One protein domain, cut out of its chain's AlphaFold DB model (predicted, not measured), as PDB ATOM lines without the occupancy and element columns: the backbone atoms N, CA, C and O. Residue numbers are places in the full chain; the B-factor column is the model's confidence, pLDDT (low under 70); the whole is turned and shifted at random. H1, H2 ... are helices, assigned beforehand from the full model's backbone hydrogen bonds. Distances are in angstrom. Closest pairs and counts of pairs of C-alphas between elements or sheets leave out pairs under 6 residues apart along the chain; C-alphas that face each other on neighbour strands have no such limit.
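This is residues 2 to 133 of the 134 residues of an uncharacterized protein of Pseudomonas brassicae (UniProt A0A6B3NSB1). Two helical hairpins, H3 with H4 and H1 with H2, cross, and residues 126 to 133 stick out. The printed part has 132 residues with four named helices, H1 to H4 in order: all helix. It is loose, radius of gyration of the C-alphas 17.9 A, spanning 66 by 32 by 21 A.

Start at H4, residues 98 to 131, in a hairpin with H3, residues 72 to 92. H2, residues 35 to 63, touches H3 with residues 48 to 58 alone, at a steep tilt of 51 degrees, closest at the C-alphas of Cys 51 and Gly 78, 5.1 A. H1, residues 2 to 29, forms a hairpin with H2. In H2 and H3 every O i to N i+4 pair is within hydrogen-bond range, in H1 21 of 24, in H4 27 of 30.

Find C-alpha 2, where H1 begins, at (21.466, 36.016, 49.818); H4 runs 50.3 A to C-alpha 131 at (27.736, 8.461, 62.478).

The printed part has no cut; 53 residues are under pLDDT 70, among them 89 to 108.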
ATOM      1  N   THR A   2      22.140  34.729  49.545       61.44
ATOM      2  CA  THR A   2      21.466  36.016  49.818       61.44
ATOM      3  C   THR A   2      21.120  36.767  48.532       61.44
ATOM      4  O   THR A   2      19.971  37.136  48.320       61.44
ATOM      5  N   LEU A   3      22.090  36.887  47.621       59.81
ATOM      6  CA  LEU A   3      21.911  37.514  46.304       59.81
ATOM      7  C   LEU A   3      20.832  36.836  45.449       59.81
ATOM      8  O   LEU A   3      20.067  37.520  44.783       59.81
ATOM      9  N   GLY A   4      20.714  35.505  45.511       59.06
ATOM     10  CA  GLY A   4      19.696  34.770  44.756       59.06
ATOM     11  C   GLY A   4      18.272  35.158  45.162       59.06
ATOM     12  O   GLY A   4      17.449  35.437  44.302       59.06
ATOM     13  N   ALA A   5      17.980  35.257  46.462       60.81
ATOM     14  CA  ALA A   5      16.656  35.691  46.918       60.81
ATOM     15  C   ALA A   5      16.402  37.184  46.685       60.81
ATOM     16  O   ALA A   5      15.275  37.560  46.378       60.81
ATOM     17  N   LEU A   6      17.436  38.023  46.780       65.19
ATOM     18  CA  LEU A   6      17.328  39.448  46.458       65.19
ATOM     19  C   LEU A   6      17.032  39.689  44.972       65.19
ATOM     20  O   LEU A   6      16.278  40.594  44.648       65.19
ATOM     21  N   ILE A   7      17.579  38.867  44.077       65.06
ATOM     22  CA  ILE A   7      17.371  39.000  42.626       65.06
ATOM     23  C   ILE A   7      16.117  38.240  42.163       65.06
ATOM     24  O   ILE A   7      15.511  38.604  41.163       65.06
ATOM     25  N   GLY A   8      15.706  37.192  42.881       65.44
ATOM     26  CA  GLY A   8      14.569  36.348  42.508       65.44
ATOM     27  C   GLY A   8      13.269  36.659  43.232       65.44
ATOM     28  O   GLY A   8      12.232  36.826  42.604       65.44
ATOM     29  N   LEU A   9      13.306  36.695  44.563       71.50
ATOM     30  CA  LEU A   9      12.115  36.751  45.411       71.50
ATOM     31  C   LEU A   9      11.677  38.196  45.675       71.50
ATOM     32  O   LEU A   9      10.492  38.517  45.599       71.50
ATOM     33  N   LEU A  10      12.638  39.082  45.948       75.50
ATOM     34  CA  LEU A  10      12.387  40.493  46.245       75.50
ATOM     35  C   LEU A  10      11.649  41.239  45.116       75.50
ATOM     36  O   LEU A  10      10.620  41.844  45.420       75.50
ATOM     37  N   PRO A  11      12.082  41.194  43.835       69.31
ATOM     38  CA  PRO A  11      11.385  41.916  42.770       69.31
ATOM     39  C   PRO A  11       9.947  41.436  42.593       69.31
ATOM     40  O   PRO A  11       9.065  42.248  42.359       69.31
ATOM     41  N   VAL A  12       9.678  40.145  42.792       70.88
ATOM     42  CA  VAL A  12       8.319  39.588  42.709       70.88
ATOM     43  C   VAL A  12       7.466  40.031  43.885       70.88
ATOM     44  O   VAL A  12       6.297  40.356  43.708       70.88
ATOM     45  N   THR A  13       8.060  40.108  45.076       75.94
ATOM     46  CA  THR A  13       7.377  40.638  46.261       75.94
ATOM     47  C   THR A  13       6.997  42.108  46.037       75.94
ATOM     48  O   THR A  13       5.863  42.493  46.303       75.94
ATOM     49  N   LEU A  14       7.910  42.914  45.482       75.31
ATOM     50  CA  LEU A  14       7.673  44.323  45.144       75.31
ATOM     51  C   LEU A  14       6.611  44.492  44.052       75.31
ATOM     52  O   LEU A  14       5.734  45.341  44.184       75.31
ATOM     53  N   LEU A  15       6.657  43.670  43.002       72.75
ATOM     54  CA  LEU A  15       5.680  43.704  41.913       72.75
ATOM     55  C   LEU A  15       4.284  43.307  42.410       72.75
ATOM     56  O   LEU A  15       3.291  43.921  42.028       72.75
ATOM     57  N   PHE A  16       4.215  42.332  43.321       74.50
ATOM     58  CA  PHE A  16       2.982  41.940  43.995       74.50
ATOM     59  C   PHE A  16       2.433  43.050  44.900       74.50
ATOM     60  O   PHE A  16       1.239  43.341  44.845       74.50
ATOM     61  N   LEU A  17       3.288  43.703  45.694       77.38
ATOM     62  CA  LEU A  17       2.919  44.857  46.524       77.38
ATOM     63  C   LEU A  17       2.387  46.012  45.670       77.38
ATOM     64  O   LEU A  17       1.341  46.576  45.986       77.38
ATOM     65  N   TRP A  18       3.066  46.323  44.564       75.12
ATOM     66  CA  TRP A  18       2.638  47.348  43.617       75.12
ATOM     67  C   TRP A  18       1.287  47.006  42.984       75.12
ATOM     68  O   TRP A  18       0.355  47.804  43.055       75.12
ATOM     69  N   GLY A  19       1.145  45.801  42.421       69.44
ATOM     70  CA  GLY A  19      -0.096  45.351  41.789       69.44
ATOM     71  C   GLY A  19      -1.272  45.318  42.765       69.44
ATOM     72  O   GLY A  19      -2.343  45.840  42.461       69.44
ATOM     73  N   THR A  20      -1.059  44.790  43.972       71.94
ATOM     74  CA  THR A  20      -2.075  44.770  45.033       71.94
ATOM     75  C   THR A  20      -2.457  46.189  45.452       71.94
ATOM     76  O   THR A  20      -3.641  46.483  45.589       71.94
ATOM     77  N   GLY A  21      -1.481  47.090  45.597       75.06
ATOM     78  CA  GLY A  21      -1.719  48.494  45.927       75.06
ATOM     79  C   GLY A  21      -2.553  49.219  44.870       75.06
ATOM     80  O   GLY A  21      -3.528  49.879  45.219       75.06
ATOM     81  N   VAL A  22      -2.229  49.047  43.585       75.69
ATOM     82  CA  VAL A  22      -2.991  49.638  42.470       75.69
ATOM     83  C   VAL A  22      -4.423  49.105  42.444       75.69
ATOM     84  O   VAL A  22      -5.364  49.892  42.360       75.69
ATOM     85  N   VAL A  23      -4.606  47.788  42.571       71.88
ATOM     86  CA  VAL A  23      -5.936  47.165  42.557       71.88
ATOM     87  C   VAL A  23      -6.773  47.623  43.749       71.88
ATOM     88  O   VAL A  23      -7.929  47.996  43.558       71.88
ATOM     89  N   LEU A  24      -6.208  47.645  44.961       73.94
ATOM     90  CA  LEU A  24      -6.899  48.121  46.164       73.94
ATOM     91  C   LEU A  24      -7.237  49.614  46.075       73.94
ATOM     92  O   LEU A  24      -8.323  50.021  46.482       73.94
ATOM     93  N   PHE A  25      -6.342  50.430  45.519       76.69
ATOM     94  CA  PHE A  25      -6.563  51.864  45.362       76.69
ATOM     95  C   PHE A  25      -7.660  52.178  44.338       76.69
ATOM     96  O   PHE A  25      -8.563  52.961  44.634       76.69
ATOM     97  N   GLU A  26      -7.637  51.538  43.164       71.44
ATOM     98  CA  GLU A  26      -8.697  51.665  42.150       71.44
ATOM     99  C   GLU A  26     -10.048  51.174  42.681       71.44
ATOM    100  O   GLU A  26     -11.077  51.830  42.501       71.44
ATOM    101  N   SER A  27     -10.026  50.057  43.407       68.00
ATOM    102  CA  SER A  27     -11.176  49.485  44.106       68.00
ATOM    103  C   SER A  27     -11.793  50.459  45.116       68.00
ATOM    104  O   SER A  27     -13.010  50.644  45.149       68.00
ATOM    105  N   PHE A  28     -10.961  51.137  45.913       71.06
ATOM    106  CA  PHE A  28     -11.412  52.108  46.909       71.06
ATOM    107  C   PHE A  28     -11.946  53.395  46.263       71.06
ATOM    108  O   PHE A  28     -12.987  53.914  46.669       71.06
ATOM    109  N   LYS A  29     -11.271  53.892  45.215       69.38
ATOM    110  CA  LYS A  29     -11.689  55.084  44.458       69.38
ATOM    111  C   LYS A  29     -13.058  54.917  43.817       69.38
ATOM    112  O   LYS A  29     -13.855  55.853  43.830       69.38
ATOM    113  N   ARG A  30     -13.325  53.749  43.235       65.25
ATOM    114  CA  ARG A  30     -14.540  53.544  42.447       65.25
ATOM    115  C   ARG A  30     -15.793  53.345  43.295       65.25
ATOM    116  O   ARG A  30     -16.861  53.350  42.702       65.25
ATOM    117  N   ARG A  31     -15.709  53.178  44.631       61.25
ATOM    118  CA  ARG A  31     -16.829  52.836  45.560       61.25
ATOM    119  C   ARG A  31     -17.706  51.641  45.140       61.25
ATOM    120  O   ARG A  31     -18.615  51.260  45.870       61.25
ATOM    121  N   LEU A  32     -17.429  51.047  43.992       57.06
ATOM    122  CA  LEU A  32     -18.113  49.939  43.377       57.06
ATOM    123  C   LEU A  32     -17.088  48.833  43.261       57.06
ATOM    124  O   LEU A  32     -16.258  48.817  42.353       57.06
ATOM    125  N   ILE A  33     -17.182  47.892  44.180       58.72
ATOM    126  CA  ILE A  33     -16.816  46.541  43.832       58.72
ATOM    127  C   ILE A  33     -18.082  45.743  44.041       58.72
ATOM    128  O   ILE A  33     -18.591  45.642  45.155       58.72
ATOM    129  N   ASP A  34     -18.608  45.234  42.936       69.62
ATOM    130  CA  ASP A  34     -19.525  44.109  42.972       69.62
ATOM    131  C   ASP A  34     -18.914  43.056  43.920       69.62
ATOM    132  O   ASP A  34     -17.758  42.676  43.707       69.62
ATOM    133  N   PRO A  35     -19.583  42.638  45.008       71.19
ATOM    134  CA  PRO A  35     -18.980  41.799  46.047       71.19
ATOM    135  C   PRO A  35     -18.279  40.544  45.498       71.19
ATOM    136  O   PRO A  35     -17.294  40.087  46.087       71.19
ATOM    137  N   GLY A  36     -18.707  40.038  44.335       71.25
ATOM    138  CA  GLY A  36     -18.016  38.965  43.615       71.25
ATOM    139  C   GLY A  36     -16.601  39.331  43.143       71.25
ATOM    140  O   GLY A  36     -15.664  38.558  43.344       71.25
ATOM    141  N   ALA A  37     -16.402  40.524  42.579       69.62
ATOM    142  CA  ALA A  37     -15.088  40.997  42.142       69.62
ATOM    143  C   ALA A  37     -14.143  41.254  43.331       69.62
ATOM    144  O   ALA A  37     -12.943  40.999  43.231       69.62
ATOM    145  N   PHE A  38     -14.677  41.680  44.483       73.50
ATOM    146  CA  PHE A  38     -13.882  41.888  45.697       73.50
ATOM    147  C   PHE A  38     -13.378  40.559  46.254       73.50
ATOM    148  O   PHE A  38     -12.191  40.424  46.546       73.50
ATOM    149  N   MET A  39     -14.262  39.561  46.345       76.19
ATOM    150  CA  MET A  39     -13.915  38.197  46.756       76.19
ATOM    151  C   MET A  39     -12.850  37.581  45.844       76.19
ATOM    152  O   MET A  39     -11.915  36.944  46.331       76.19
ATOM    153  N   LEU A  40     -12.947  37.811  44.533       74.44
ATOM    154  CA  LEU A  40     -11.973  37.322  43.560       74.44
ATOM    155  C   LEU A  40     -10.592  37.964  43.775       74.44
ATOM    156  O   LEU A  40      -9.592  37.250  43.867       74.44
ATOM    157  N   VAL A  41     -10.528  39.292  43.937       72.31
ATOM    158  CA  VAL A  41      -9.279  40.010  44.256       72.31
ATOM    159  C   VAL A  41      -8.691  39.528  45.582       72.31
ATOM    160  O   VAL A  41      -7.493  39.256  45.662       72.31
ATOM    161  N   LEU A  42      -9.524  39.370  46.613       77.19
ATOM    162  CA  LEU A  42      -9.098  38.871  47.917       77.19
ATOM    163  C   LEU A  42      -8.486  37.468  47.796       77.19
ATOM    164  O   LEU A  42      -7.420  37.212  48.354       77.19
ATOM    165  N   GLY A  43      -9.113  36.582  47.016       77.12
ATOM    166  CA  GLY A  43      -8.599  35.245  46.725       77.12
ATOM    167  C   GLY A  43      -7.230  35.278  46.043       77.12
ATOM    168  O   GLY A  43      -6.303  34.601  46.492       77.12
ATOM    169  N   ILE A  44      -7.060  36.126  45.020       74.38
ATOM    170  CA  ILE A  44      -5.772  36.318  44.333       74.38
ATOM    171  C   ILE A  44      -4.691  36.778  45.322       74.38
ATOM    172  O   ILE A  44      -3.573  36.249  45.312       74.38
ATOM    173  N   VAL A  45      -5.015  37.740  46.191       77.31
ATOM    174  CA  VAL A  45      -4.089  38.281  47.196       77.31
ATOM    175  C   VAL A  45      -3.710  37.218  48.222       77.31
ATOM    176  O   VAL A  45      -2.526  37.081  48.537       77.31
ATOM    177  N   MET A  46      -4.668  36.425  48.709       80.62
ATOM    178  CA  MET A  46      -4.394  35.356  49.673       80.62
ATOM    179  C   MET A  46      -3.468  34.287  49.092       80.62
ATOM    180  O   MET A  46      -2.459  33.954  49.715       80.62
ATOM    181  N   VAL A  47      -3.766  33.787  47.888       76.69
ATOM    182  CA  VAL A  47      -2.944  32.766  47.215       76.69
ATOM    183  C   VAL A  47      -1.530  33.290  46.976       76.69
ATOM    184  O   VAL A  47      -0.548  32.618  47.289       76.69
ATOM    185  N   SER A  48      -1.405  34.526  46.497       74.44
ATOM    186  CA  SER A  48      -0.104  35.135  46.211       74.44
ATOM    187  C   SER A  48       0.718  35.369  47.482       74.44
ATOM    188  O   SER A  48       1.912  35.067  47.513       74.44
ATOM    189  N   THR A  49       0.079  35.830  48.562       78.75
ATOM    190  CA  THR A  49       0.729  36.030  49.866       78.75
ATOM    191  C   THR A  49       1.173  34.699  50.471       78.75
ATOM    192  O   THR A  49       2.274  34.607  51.013       78.75
ATOM    193  N   PHE A  50       0.366  33.643  50.329       78.38
ATOM    194  CA  PHE A  50       0.726  32.294  50.758       78.38
ATOM    195  C   PHE A  50       1.958  31.760  50.011       78.38
ATOM    196  O   PHE A  50       2.900  31.270  50.641       78.38
ATOM    197  N   CYS A  51       1.994  31.907  48.684       75.19
ATOM    198  CA  CYS A  51       3.130  31.503  47.853       75.19
ATOM    199  C   CYS A  51       4.405  32.284  48.206       75.19
ATOM    200  O   CYS A  51       5.470  31.685  48.383       75.19
ATOM    201  N   LEU A  52       4.300  33.608  48.383       77.44
ATOM    202  CA  LEU A  52       5.411  34.455  48.823       77.44
ATOM    203  C   LEU A  52       5.905  34.061  50.216       77.44
ATOM    204  O   LEU A  52       7.107  33.896  50.411       77.44
ATOM    205  N   GLY A  53       4.994  33.845  51.167       78.38
ATOM    206  CA  GLY A  53       5.321  33.390  52.517       78.38
ATOM    207  C   GLY A  53       6.070  32.056  52.509       78.38
ATOM    208  O   GLY A  53       7.088  31.913  53.188       78.38
ATOM    209  N   CYS A  54       5.637  31.103  51.678       77.44
ATOM    210  CA  CYS A  54       6.341  29.836  51.481       77.44
ATOM    211  C   CYS A  54       7.741  30.044  50.879       77.44
ATOM    212  O   CYS A  54       8.707  29.456  51.368       77.44
ATOM    213  N   GLY A  55       7.880  30.910  49.871       74.88
ATOM    214  CA  GLY A  55       9.172  31.260  49.273       74.88
ATOM    215  C   GLY A  55      10.153  31.880  50.274       74.88
ATOM    216  O   GLY A  55      11.307  31.452  50.359       74.88
ATOM    217  N   TRP A  56       9.684  32.829  51.091       77.19
ATOM    218  CA  TRP A  56      10.474  33.459  52.155       77.19
ATOM    219  C   TRP A  56      10.847  32.471  53.266       77.19
ATOM    220  O   TRP A  56      11.969  32.515  53.769       77.19
ATOM    221  N   TRP A  57       9.965  31.525  53.606       77.88
ATOM    222  CA  TRP A  57      10.277  30.461  54.565       77.88
ATOM    223  C   TRP A  57      11.389  29.545  54.038       77.88
ATOM    224  O   TRP A  57      12.361  29.278  54.749       77.88
ATOM    225  N   ILE A  58      11.298  29.087  52.783       74.19
ATOM    226  CA  ILE A  58      12.345  28.264  52.151       74.19
ATOM    227  C   ILE A  58      13.681  29.012  52.153       74.19
ATOM    228  O   ILE A  58      14.713  28.421  52.477       74.19
ATOM    229  N   TYR A  59      13.663  30.311  51.849       74.81
ATOM    230  CA  TYR A  59      14.849  31.158  51.913       74.81
ATOM    231  C   TYR A  59      15.442  31.240  53.327       74.81
ATOM    232  O   TYR A  59      16.642  31.014  53.499       74.81
ATOM    233  N   ALA A  60      14.616  31.501  54.344       75.31
ATOM    234  CA  ALA A  60      15.058  31.550  55.735       75.31
ATOM    235  C   ALA A  60      15.703  30.224  56.170       75.31
ATOM    236  O   ALA A  60      16.753  30.222  56.808       75.31
ATOM    237  N   GLN A  61      15.140  29.088  55.747       73.69
ATOM    238  CA  GLN A  61      15.712  27.770  56.036       73.69
ATOM    239  C   GLN A  61      17.001  27.491  55.262       73.69
ATOM    240  O   GLN A  61      17.900  26.850  55.796       73.69
ATOM    241  N   ALA A  62      17.129  27.989  54.030       70.00
ATOM    242  CA  ALA A  62      18.371  27.895  53.264       70.00
ATOM    243  C   ALA A  62      19.520  28.698  53.901       70.00
ATOM    244  O   ALA A  62      20.688  28.334  53.752       70.00
ATOM    245  N   MET A  63      19.184  29.781  54.608       71.38
ATOM    246  CA  MET A  63      20.120  30.613  55.369       71.38
ATOM    247  C   MET A  63      20.461  30.049  56.746       71.38
ATOM    248  O   MET A  63      21.509  30.380  57.299       71.38
ATOM    249  N   HIS A  64      19.594  29.211  57.312       75.75
ATOM    250  CA  HIS A  64      19.773  28.723  58.668       75.75
ATOM    251  C   HIS A  64      20.948  27.722  58.758       75.75
ATOM    252  O   HIS A  64      21.055  26.829  57.914       75.75
ATOM    253  N   PRO A  65      21.813  27.798  59.793       67.50
ATOM    254  CA  PRO A  65      22.956  26.888  59.950       67.50
ATOM    255  C   PRO A  65      22.551  25.418  60.113       67.50
ATOM    256  O   PRO A  65      23.280  24.510  59.721       67.50
ATOM    257  N   ARG A  66      21.369  25.184  60.693       68.56
ATOM    258  CA  ARG A  66      20.741  23.865  60.825       68.56
ATOM    259  C   ARG A  66      19.386  23.896  60.122       68.56
ATOM    260  O   ARG A  66      18.398  24.248  60.770       68.56
ATOM    261  N   PRO A  67      19.326  23.607  58.814       64.88
ATOM    262  CA  PRO A  67      18.064  23.582  58.096       64.88
ATOM    263  C   PRO A  67      17.191  22.427  58.591       64.88
ATOM    264  O   PRO A  67      17.647  21.288  58.667       64.88
ATOM    265  N   GLN A  68      15.932  22.719  58.913       68.31
ATOM    266  CA  GLN A  68      14.930  21.706  59.253       68.31
ATOM    267  C   GLN A  68      13.727  21.841  58.321       68.31
ATOM    268  O   GLN A  68      12.851  22.681  58.547       68.31
ATOM    269  N   LEU A  69      13.614  20.995  57.293       65.12
ATOM    270  CA  LEU A  69      12.416  20.968  56.453       65.12
ATOM    271  C   LEU A  69      11.324  20.060  57.040       65.12
ATOM    272  O   LEU A  69      10.783  19.170  56.385       65.12
ATOM    273  N   ARG A  70      10.922  20.329  58.285       61.09
ATOM    274  CA  ARG A  70       9.866  19.571  58.983       61.09
ATOM    275  C   ARG A  70       8.487  19.673  58.301       61.09
ATOM    276  O   ARG A  70       7.629  18.831  58.532       61.09
ATOM    277  N   ARG A  71       8.278  20.678  57.438       66.06
ATOM    278  CA  ARG A  71       7.050  20.904  56.642       66.06
ATOM    279  C   ARG A  71       7.291  20.768  55.130       66.06
ATOM    280  O   ARG A  71       6.754  21.535  54.337       66.06
ATOM    281  N   HIS A  72       8.110  19.789  54.742       66.25
ATOM    282  CA  HIS A  72       8.513  19.517  53.356       66.25
ATOM    283  C   HIS A  72       7.366  19.531  52.317       66.25
ATOM    284  O   HIS A  72       7.526  20.222  51.307       66.25
ATOM    285  N   PRO A  73       6.212  18.854  52.535       72.44
ATOM    286  CA  PRO A  73       5.154  18.795  51.525       72.44
ATOM    287  C   PRO A  73       4.386  20.112  51.376       72.44
ATOM    288  O   PRO A  73       4.041  20.475  50.262       72.44
ATOM    289  N   VAL A  74       4.171  20.868  52.459       72.56
ATOM    290  CA  VAL A  74       3.451  22.157  52.411       72.56
ATOM    291  C   VAL A  74       4.268  23.213  51.666       72.56
ATOM    292  O   VAL A  74       3.726  23.962  50.861       72.56
ATOM    293  N   LEU A  75       5.584  23.233  51.892       69.25
ATOM    294  CA  LEU A  75       6.501  24.137  51.195       69.25
ATOM    295  C   LEU A  75       6.609  23.795  49.702       69.25
ATOM    296  O   LEU A  75       6.633  24.700  48.870       69.25
ATOM    297  N   LEU A  76       6.626  22.500  49.362       73.94
ATOM    298  CA  LEU A  76       6.589  22.044  47.972       73.94
ATOM    299  C   LEU A  76       5.264  22.429  47.304       73.94
ATOM    300  O   LEU A  76       5.269  22.921  46.182       73.94
ATOM    301  N   LEU A  77       4.141  22.250  48.004       75.19
ATOM    302  CA  LEU A  77       2.818  22.605  47.497       75.19
ATOM    303  C   LEU A  77       2.724  24.107  47.219       75.19
ATOM    304  O   LEU A  77       2.305  24.499  46.136       75.19
ATOM    305  N   GLY A  78       3.177  24.946  48.158       70.69
ATOM    306  CA  GLY A  78       3.214  26.399  47.982       70.69
ATOM    307  C   GLY A  78       4.111  26.832  46.823       70.69
ATOM    308  O   GLY A  78       3.762  27.747  46.083       70.69
ATOM    309  N   TRP A  79       5.229  26.135  46.607       73.69
ATOM    310  CA  TRP A  79       6.087  26.362  45.447       73.69
ATOM    311  C   TRP A  79       5.400  25.990  44.125       73.69
ATOM    312  O   TRP A  79       5.363  26.808  43.209       73.69
ATOM    313  N   VAL A  80       4.812  24.793  44.033       77.12
ATOM    314  CA  VAL A  80       4.112  24.323  42.824       77.12
ATOM    315  C   VAL A  80       2.923  25.223  42.496       77.12
ATOM    316  O   VAL A  80       2.779  25.644  41.351       77.12
ATOM    317  N   ILE A  81       2.111  25.571  43.499       77.88
ATOM    318  CA  ILE A  81       0.988  26.500  43.341       77.88
ATOM    319  C   ILE A  81       1.508  27.858  42.870       77.88
ATOM    320  O   ILE A  81       0.966  28.398  41.919       77.88
ATOM    321  N   GLY A  82       2.587  28.382  43.458       70.56
ATOM    322  CA  GLY A  82       3.182  29.653  43.043       70.56
ATOM    323  C   GLY A  82       3.676  29.657  41.595       70.56
ATOM    324  O   GLY A  82       3.458  30.633  40.882       70.56
ATOM    325  N   VAL A  83       4.289  28.562  41.136       69.81
ATOM    326  CA  VAL A  83       4.743  28.407  39.745       69.81
ATOM    327  C   VAL A  83       3.555  28.322  38.787       69.81
ATOM    328  O   VAL A  83       3.518  29.060  37.808       69.81
ATOM    329  N   LEU A  84       2.566  27.471  39.075       76.94
ATOM    330  CA  LEU A  84       1.362  27.340  38.245       76.94
ATOM    331  C   LEU A  84       0.560  28.643  38.199       76.94
ATOM    332  O   LEU A  84       0.074  29.034  37.143       76.94
ATOM    333  N   TRP A  85       0.479  29.340  39.331       73.19
ATOM    334  CA  TRP A  85      -0.154  30.646  39.438       73.19
ATOM    335  C   TRP A  85       0.578  31.679  38.581       73.19
ATOM    336  O   TRP A  85      -0.041  32.319  37.737       73.19
ATOM    337  N   GLY A  86       1.905  31.786  38.714       65.44
ATOM    338  CA  GLY A  86       2.726  32.685  37.899       65.44
ATOM    339  C   GLY A  86       2.631  32.398  36.397       65.44
ATOM    340  O   GLY A  86       2.554  33.335  35.607       65.44
ATOM    341  N   ILE A  87       2.561  31.121  36.003       68.88
ATOM    342  CA  ILE A  87       2.329  30.710  34.610       68.88
ATOM    343  C   ILE A  87       0.935  31.140  34.143       68.88
ATOM    344  O   ILE A  87       0.813  31.698  33.058       68.88
ATOM    345  N   GLY A  88      -0.103  30.938  34.960       71.69
ATOM    346  CA  GLY A  88      -1.464  31.374  34.641       71.69
ATOM    347  C   GLY A  88      -1.538  32.874  34.354       71.69
ATOM    348  O   GLY A  88      -2.067  33.279  33.323       71.69
ATOM    349  N   TRP A  89      -0.918  33.701  35.201       65.69
ATOM    350  CA  TRP A  89      -0.839  35.148  34.973       65.69
ATOM    351  C   TRP A  89      -0.010  35.511  33.737       65.69
ATOM    352  O   TRP A  89      -0.408  36.396  32.982       65.69
ATOM    353  N   ALA A  90       1.102  34.812  33.494       65.44
ATOM    354  CA  ALA A  90       1.945  35.030  32.320       65.44
ATOM    355  C   ALA A  90       1.244  34.691  30.993       65.44
ATOM    356  O   ALA A  90       1.584  35.293  29.979       65.44
ATOM    357  N   LEU A  91       0.290  33.753  30.997       67.81
ATOM    358  CA  LEU A  91      -0.521  33.385  29.829       67.81
ATOM    359  C   LEU A  91      -1.700  34.342  29.596       67.81
ATOM    360  O   LEU A  91      -2.120  34.521  28.460       67.81
ATOM    361  N   ILE A  92      -2.246  34.942  30.661       67.50
ATOM    362  CA  ILE A  92      -3.377  35.882  30.575       67.50
ATOM    363  C   ILE A  92      -2.908  37.275  30.122       67.50
ATOM    364  O   ILE A  92      -3.600  37.942  29.356       67.50
ATOM    365  N   TRP A  93      -1.736  37.724  30.579       60.84
ATOM    366  CA  TRP A  93      -1.143  39.011  30.192       60.84
ATOM    367  C   TRP A  93      -0.239  38.854  28.959       60.84
ATOM    368  O   TRP A  93       0.986  38.932  29.048       60.84
ATOM    369  N   ASP A  94      -0.841  38.647  27.789       60.16
ATOM    370  CA  ASP A  94      -0.133  38.508  26.504       60.16
ATOM    371  C   ASP A  94       0.340  39.861  25.920       60.16
ATOM    372  O   ASP A  94       0.030  40.229  24.789       60.16
ATOM    373  N   VAL A  95       1.045  40.682  26.712       49.38
ATOM    374  CA  VAL A  95       1.348  42.070  26.317       49.38
ATOM    375  C   VAL A  95       2.843  42.390  26.427       49.38
ATOM    376  O   VAL A  95       3.363  42.837  27.446       49.38
ATOM    377  N   GLN A  96       3.525  42.180  25.299       47.38
ATOM    378  CA  GLN A  96       4.679  42.944  24.788       47.38
ATOM    379  C   GLN A  96       6.027  42.941  25.535       47.38
ATOM    380  O   GLN A  96       7.007  43.403  24.949       47.38
ATOM    381  N   LEU A  97       6.170  42.382  26.740       48.28
ATOM    382  CA  LEU A  97       7.469  42.346  27.432       48.28
ATOM    383  C   LEU A  97       7.984  40.919  27.661       48.28
ATOM    384  O   LEU A  97       7.766  40.315  28.702       48.28
ATOM    385  N   ARG A  98       8.829  40.419  26.747       54.56
ATOM    386  CA  ARG A  98       9.597  39.163  26.934       54.56
ATOM    387  C   ARG A  98      10.334  39.072  28.288       54.56
ATOM    388  O   ARG A  98      10.602  37.976  28.769       54.56
ATOM    389  N   LEU A  99      10.657  40.215  28.900       55.38
ATOM    390  CA  LEU A  99      11.333  40.326  30.195       55.38
ATOM    391  C   LEU A  99      10.423  40.084  31.412       55.38
ATOM    392  O   LEU A  99      10.912  39.582  32.421       55.38
ATOM    393  N   SER A 100       9.123  40.392  31.357       54.84
ATOM    394  CA  SER A 100       8.238  40.248  32.526       54.84
ATOM    395  C   SER A 100       7.910  38.785  32.832       54.84
ATOM    396  O   SER A 100       7.819  38.421  34.003       54.84
ATOM    397  N   HIS A 101       7.851  37.907  31.827       58.03
ATOM    398  CA  HIS A 101       7.671  36.466  32.057       58.03
ATOM    399  C   HIS A 101       8.831  35.862  32.864       58.03
ATOM    400  O   HIS A 101       8.612  35.022  33.736       58.03
ATOM    401  N   LEU A 102      10.064  36.330  32.623       59.28
ATOM    402  CA  LEU A 102      11.232  35.907  33.397       59.28
ATOM    403  C   LEU A 102      11.110  36.338  34.857       59.28
ATOM    404  O   LEU A 102      11.432  35.541  35.730       59.28
ATOM    405  N   VAL A 103      10.592  37.540  35.132       61.06
ATOM    406  CA  VAL A 103      10.370  38.029  36.504       61.06
ATOM    407  C   VAL A 103       9.378  37.144  37.259       61.06
ATOM    408  O   VAL A 103       9.598  36.883  38.435       61.06
ATOM    409  N   PHE A 104       8.342  36.616  36.602       62.66
ATOM    410  CA  PHE A 104       7.386  35.703  37.241       62.66
ATOM    411  C   PHE A 104       7.929  34.278  37.438       62.66
ATOM    412  O   PHE A 104       7.584  33.625  38.423       62.66
ATOM    413  N   LEU A 105       8.803  33.796  36.549       66.19
ATOM    414  CA  LEU A 105       9.366  32.440  36.627       66.19
ATOM    415  C   LEU A 105      10.606  32.339  37.536       66.19
ATOM    416  O   LEU A 105      10.790  31.342  38.238       66.19
ATOM    417  N   LEU A 106      11.444  33.380  37.552       68.69
ATOM    418  CA  LEU A 106      12.656  33.517  38.372       68.69
ATOM    419  C   LEU A 106      12.482  33.158  39.857       68.69
ATOM    420  O   LEU A 106      13.279  32.357  40.349       68.69
ATOM    421  N   PRO A 107      11.485  33.683  40.596       66.06
ATOM    422  CA  PRO A 107      11.288  33.344  42.005       66.06
ATOM    423  C   PRO A 107      11.036  31.851  42.182       66.06
ATOM    424  O   PRO A 107      11.578  31.263  43.113       66.06
ATOM    425  N   GLY A 108      10.276  31.222  41.278       68.62
ATOM    426  CA  GLY A 108      10.016  29.786  41.284       68.62
ATOM    427  C   GLY A 108      11.298  28.986  41.062       68.62
ATOM    428  O   GLY A 108      11.637  28.112  41.855       68.62
ATOM    429  N   VAL A 109      12.080  29.324  40.041       72.56
ATOM    430  CA  VAL A 109      13.349  28.628  39.764       72.56
ATOM    431  C   VAL A 109      14.336  28.787  40.928       72.56
ATOM    432  O   VAL A 109      14.963  27.815  41.354       72.56
ATOM    433  N   ILE A 110      14.440  29.991  41.494       73.25
ATOM    434  CA  ILE A 110      15.367  30.298  42.588       73.25
ATOM    435  C   ILE A 110      14.937  29.625  43.894       73.25
ATOM    436  O   ILE A 110      15.776  29.026  44.567       73.25
ATOM    437  N   THR A 111      13.649  29.659  44.243       69.75
ATOM    438  CA  THR A 111      13.132  28.952  45.431       69.75
ATOM    439  C   THR A 111      13.282  27.442  45.299       69.75
ATOM    440  O   THR A 111      13.709  26.801  46.258       69.75
ATOM    441  N   GLY A 112      13.051  26.873  44.112       74.31
ATOM    442  CA  GLY A 112      13.297  25.456  43.837       74.31
ATOM    443  C   GLY A 112      14.779  25.078  43.960       74.31
ATOM    444  O   GLY A 112      15.125  24.069  44.582       74.31
ATOM    445  N   ALA A 113      15.682  25.914  43.440       76.38
ATOM    446  CA  ALA A 113      17.123  25.714  43.583       76.38
ATOM    447  C   ALA A 113      17.571  25.788  45.053       76.38
ATOM    448  O   ALA A 113      18.330  24.930  45.513       76.38
ATOM    449  N   MET A 114      17.065  26.767  45.810       75.06
ATOM    450  CA  MET A 114      17.318  26.892  47.247       75.06
ATOM    451  C   MET A 114      16.812  25.672  48.002       75.06
ATOM    452  O   MET A 114      17.574  25.068  48.747       75.06
ATOM    453  N   TYR A 115      15.580  25.244  47.741       73.44
ATOM    454  CA  TYR A 115      14.992  24.055  48.344       73.44
ATOM    455  C   TYR A 115      15.849  22.805  48.125       73.44
ATOM    456  O   TYR A 115      16.150  22.084  49.075       73.44
ATOM    457  N   ARG A 116      16.330  22.583  46.893       78.50
ATOM    458  CA  ARG A 116      17.196  21.442  46.561       78.50
ATOM    459  C   ARG A 116      18.519  21.468  47.333       78.50
ATOM    460  O   ARG A 116      18.978  20.424  47.798       78.50
ATOM    461  N   VAL A 117      19.139  22.641  47.471       78.19
ATOM    462  CA  VAL A 117      20.384  22.796  48.240       78.19
ATOM    463  C   VAL A 117      20.136  22.577  49.731       78.19
ATOM    464  O   VAL A 117      20.900  21.851  50.370       78.19
ATOM    465  N   THR A 118      19.060  23.143  50.276       76.25
ATOM    466  CA  THR A 118      18.687  22.985  51.685       76.25
ATOM    467  C   THR A 118      18.384  21.523  52.015       76.25
ATOM    468  O   THR A 118      18.888  21.010  53.012       76.25
ATOM    469  N   TRP A 119      17.675  20.812  51.132       76.12
ATOM    470  CA  TRP A 119      17.423  19.374  51.260       76.12
ATOM    471  C   TRP A 119      18.718  18.559  51.287       76.12
ATOM    472  O   TRP A 119      18.901  17.696  52.147       76.12
ATOM    473  N   LYS A 120      19.658  18.848  50.375       78.69
ATOM    474  CA  LYS A 120      20.952  18.152  50.334       78.69
ATOM    475  C   LYS A 120      21.747  18.371  51.625       78.69
ATOM    476  O   LYS A 120      22.302  17.409  52.154       78.69
ATOM    477  N   ARG A 121      21.762  19.603  52.152       76.25
ATOM    478  CA  ARG A 121      22.432  19.949  53.418       76.25
ATOM    479  C   ARG A 121      21.802  19.257  54.621       76.25
ATOM    480  O   ARG A 121      22.526  18.700  55.439       76.25
ATOM    481  N   GLU A 122      20.474  19.237  54.715       77.88
ATOM    482  CA  GLU A 122      19.778  18.538  55.799       77.88
ATOM    483  C   GLU A 122      20.096  17.035  55.788       77.88
ATOM    484  O   GLU A 122      20.381  16.450  56.834       77.88
ATOM    485  N   ARG A 123      20.123  16.410  54.605       79.00
ATOM    486  CA  ARG A 123      20.452  14.985  54.461       79.00
ATOM    487  C   ARG A 123      21.882  14.666  54.909       79.00
ATOM    488  O   ARG A 123      22.094  13.662  55.580       79.00
ATOM    489  N   GLN A 124      22.840  15.530  54.568       80.94
ATOM    490  CA  GLN A 124      24.241  15.396  54.986       80.94
ATOM    491  C   GLN A 124      24.402  15.544  56.504       80.94
ATOM    492  O   GLN A 124      25.075  14.726  57.124       80.94
ATOM    493  N   LEU A 125      23.734  16.528  57.111       78.75
ATOM    494  CA  LEU A 125      23.771  16.743  58.561       78.75
ATOM    495  C   LEU A 125      23.130  15.583  59.336       78.75
ATOM    496  O   LEU A 125      23.671  15.154  60.353       78.75
ATOM    497  N   ARG A 126      22.013  15.028  58.843       77.38
ATOM    498  CA  ARG A 126      21.395  13.835  59.444       77.38
ATOM    499  C   ARG A 126      22.325  12.620  59.380       77.38
ATOM    500  O   ARG A 126      22.473  11.932  60.384       77.38
ATOM    501  N   ALA A 127      22.990  12.391  58.244       77.19
ATOM    502  CA  ALA A 127      23.954  11.297  58.102       77.19
ATOM    503  C   ALA A 127      25.142  11.436  59.072       77.19
ATOM    504  O   ALA A 127      25.526  10.460  59.708       77.19
ATOM    505  N   GLN A 128      25.665  12.653  59.257       76.19
ATOM    506  CA  GLN A 128      26.738  12.926  60.221       76.19
ATOM    507  C   GLN A 128      26.296  12.702  61.674       76.19
ATOM    508  O   GLN A 128      27.042  12.119  62.455       76.19
ATOM    509  N   SER A 129      25.070  13.100  62.037       74.69
ATOM    510  CA  SER A 129      24.545  12.865  63.392       74.69
ATOM    511  C   SER A 129      24.346  11.383  63.724       74.69
ATOM    512  O   SER A 129      24.493  10.997  64.880       74.69
ATOM    513  N   MET A 130      24.054  10.547  62.718       71.94
ATOM    514  CA  MET A 130      23.950   9.092  62.881       71.94
ATOM    515  C   MET A 130      25.324   8.419  62.995       71.94
ATOM    516  O   MET A 130      25.447   7.410  63.673       71.94
ATOM    517  N   GLN A 131      26.366   8.977  62.366       67.31
ATOM    518  CA  GLN A 131      27.736   8.461  62.478       67.31
ATOM    519  C   GLN A 131      28.427   8.839  63.792       67.31
ATOM    520  O   GLN A 131      29.305   8.109  64.223       67.31
ATOM    521  N   SER A 132      28.060   9.954  64.436       65.94
ATOM    522  CA  SER A 132      28.650  10.339  65.730       65.94
ATOM    523  C   SER A 132      27.987   9.672  66.942       65.94
ATOM    524  O   SER A 132      28.368   9.962  68.071       65.94
ATOM    525  N   THR A 133      26.928   8.888  66.724       59.28
ATOM    526  CA  THR A 133      26.181   8.166  67.769       59.28
ATOM    527  C   THR A 133      26.382   6.650  67.712       59.28
ATOM    528  O   THR A 133      25.873   5.956  68.590       59.28
TER     529      THR A 133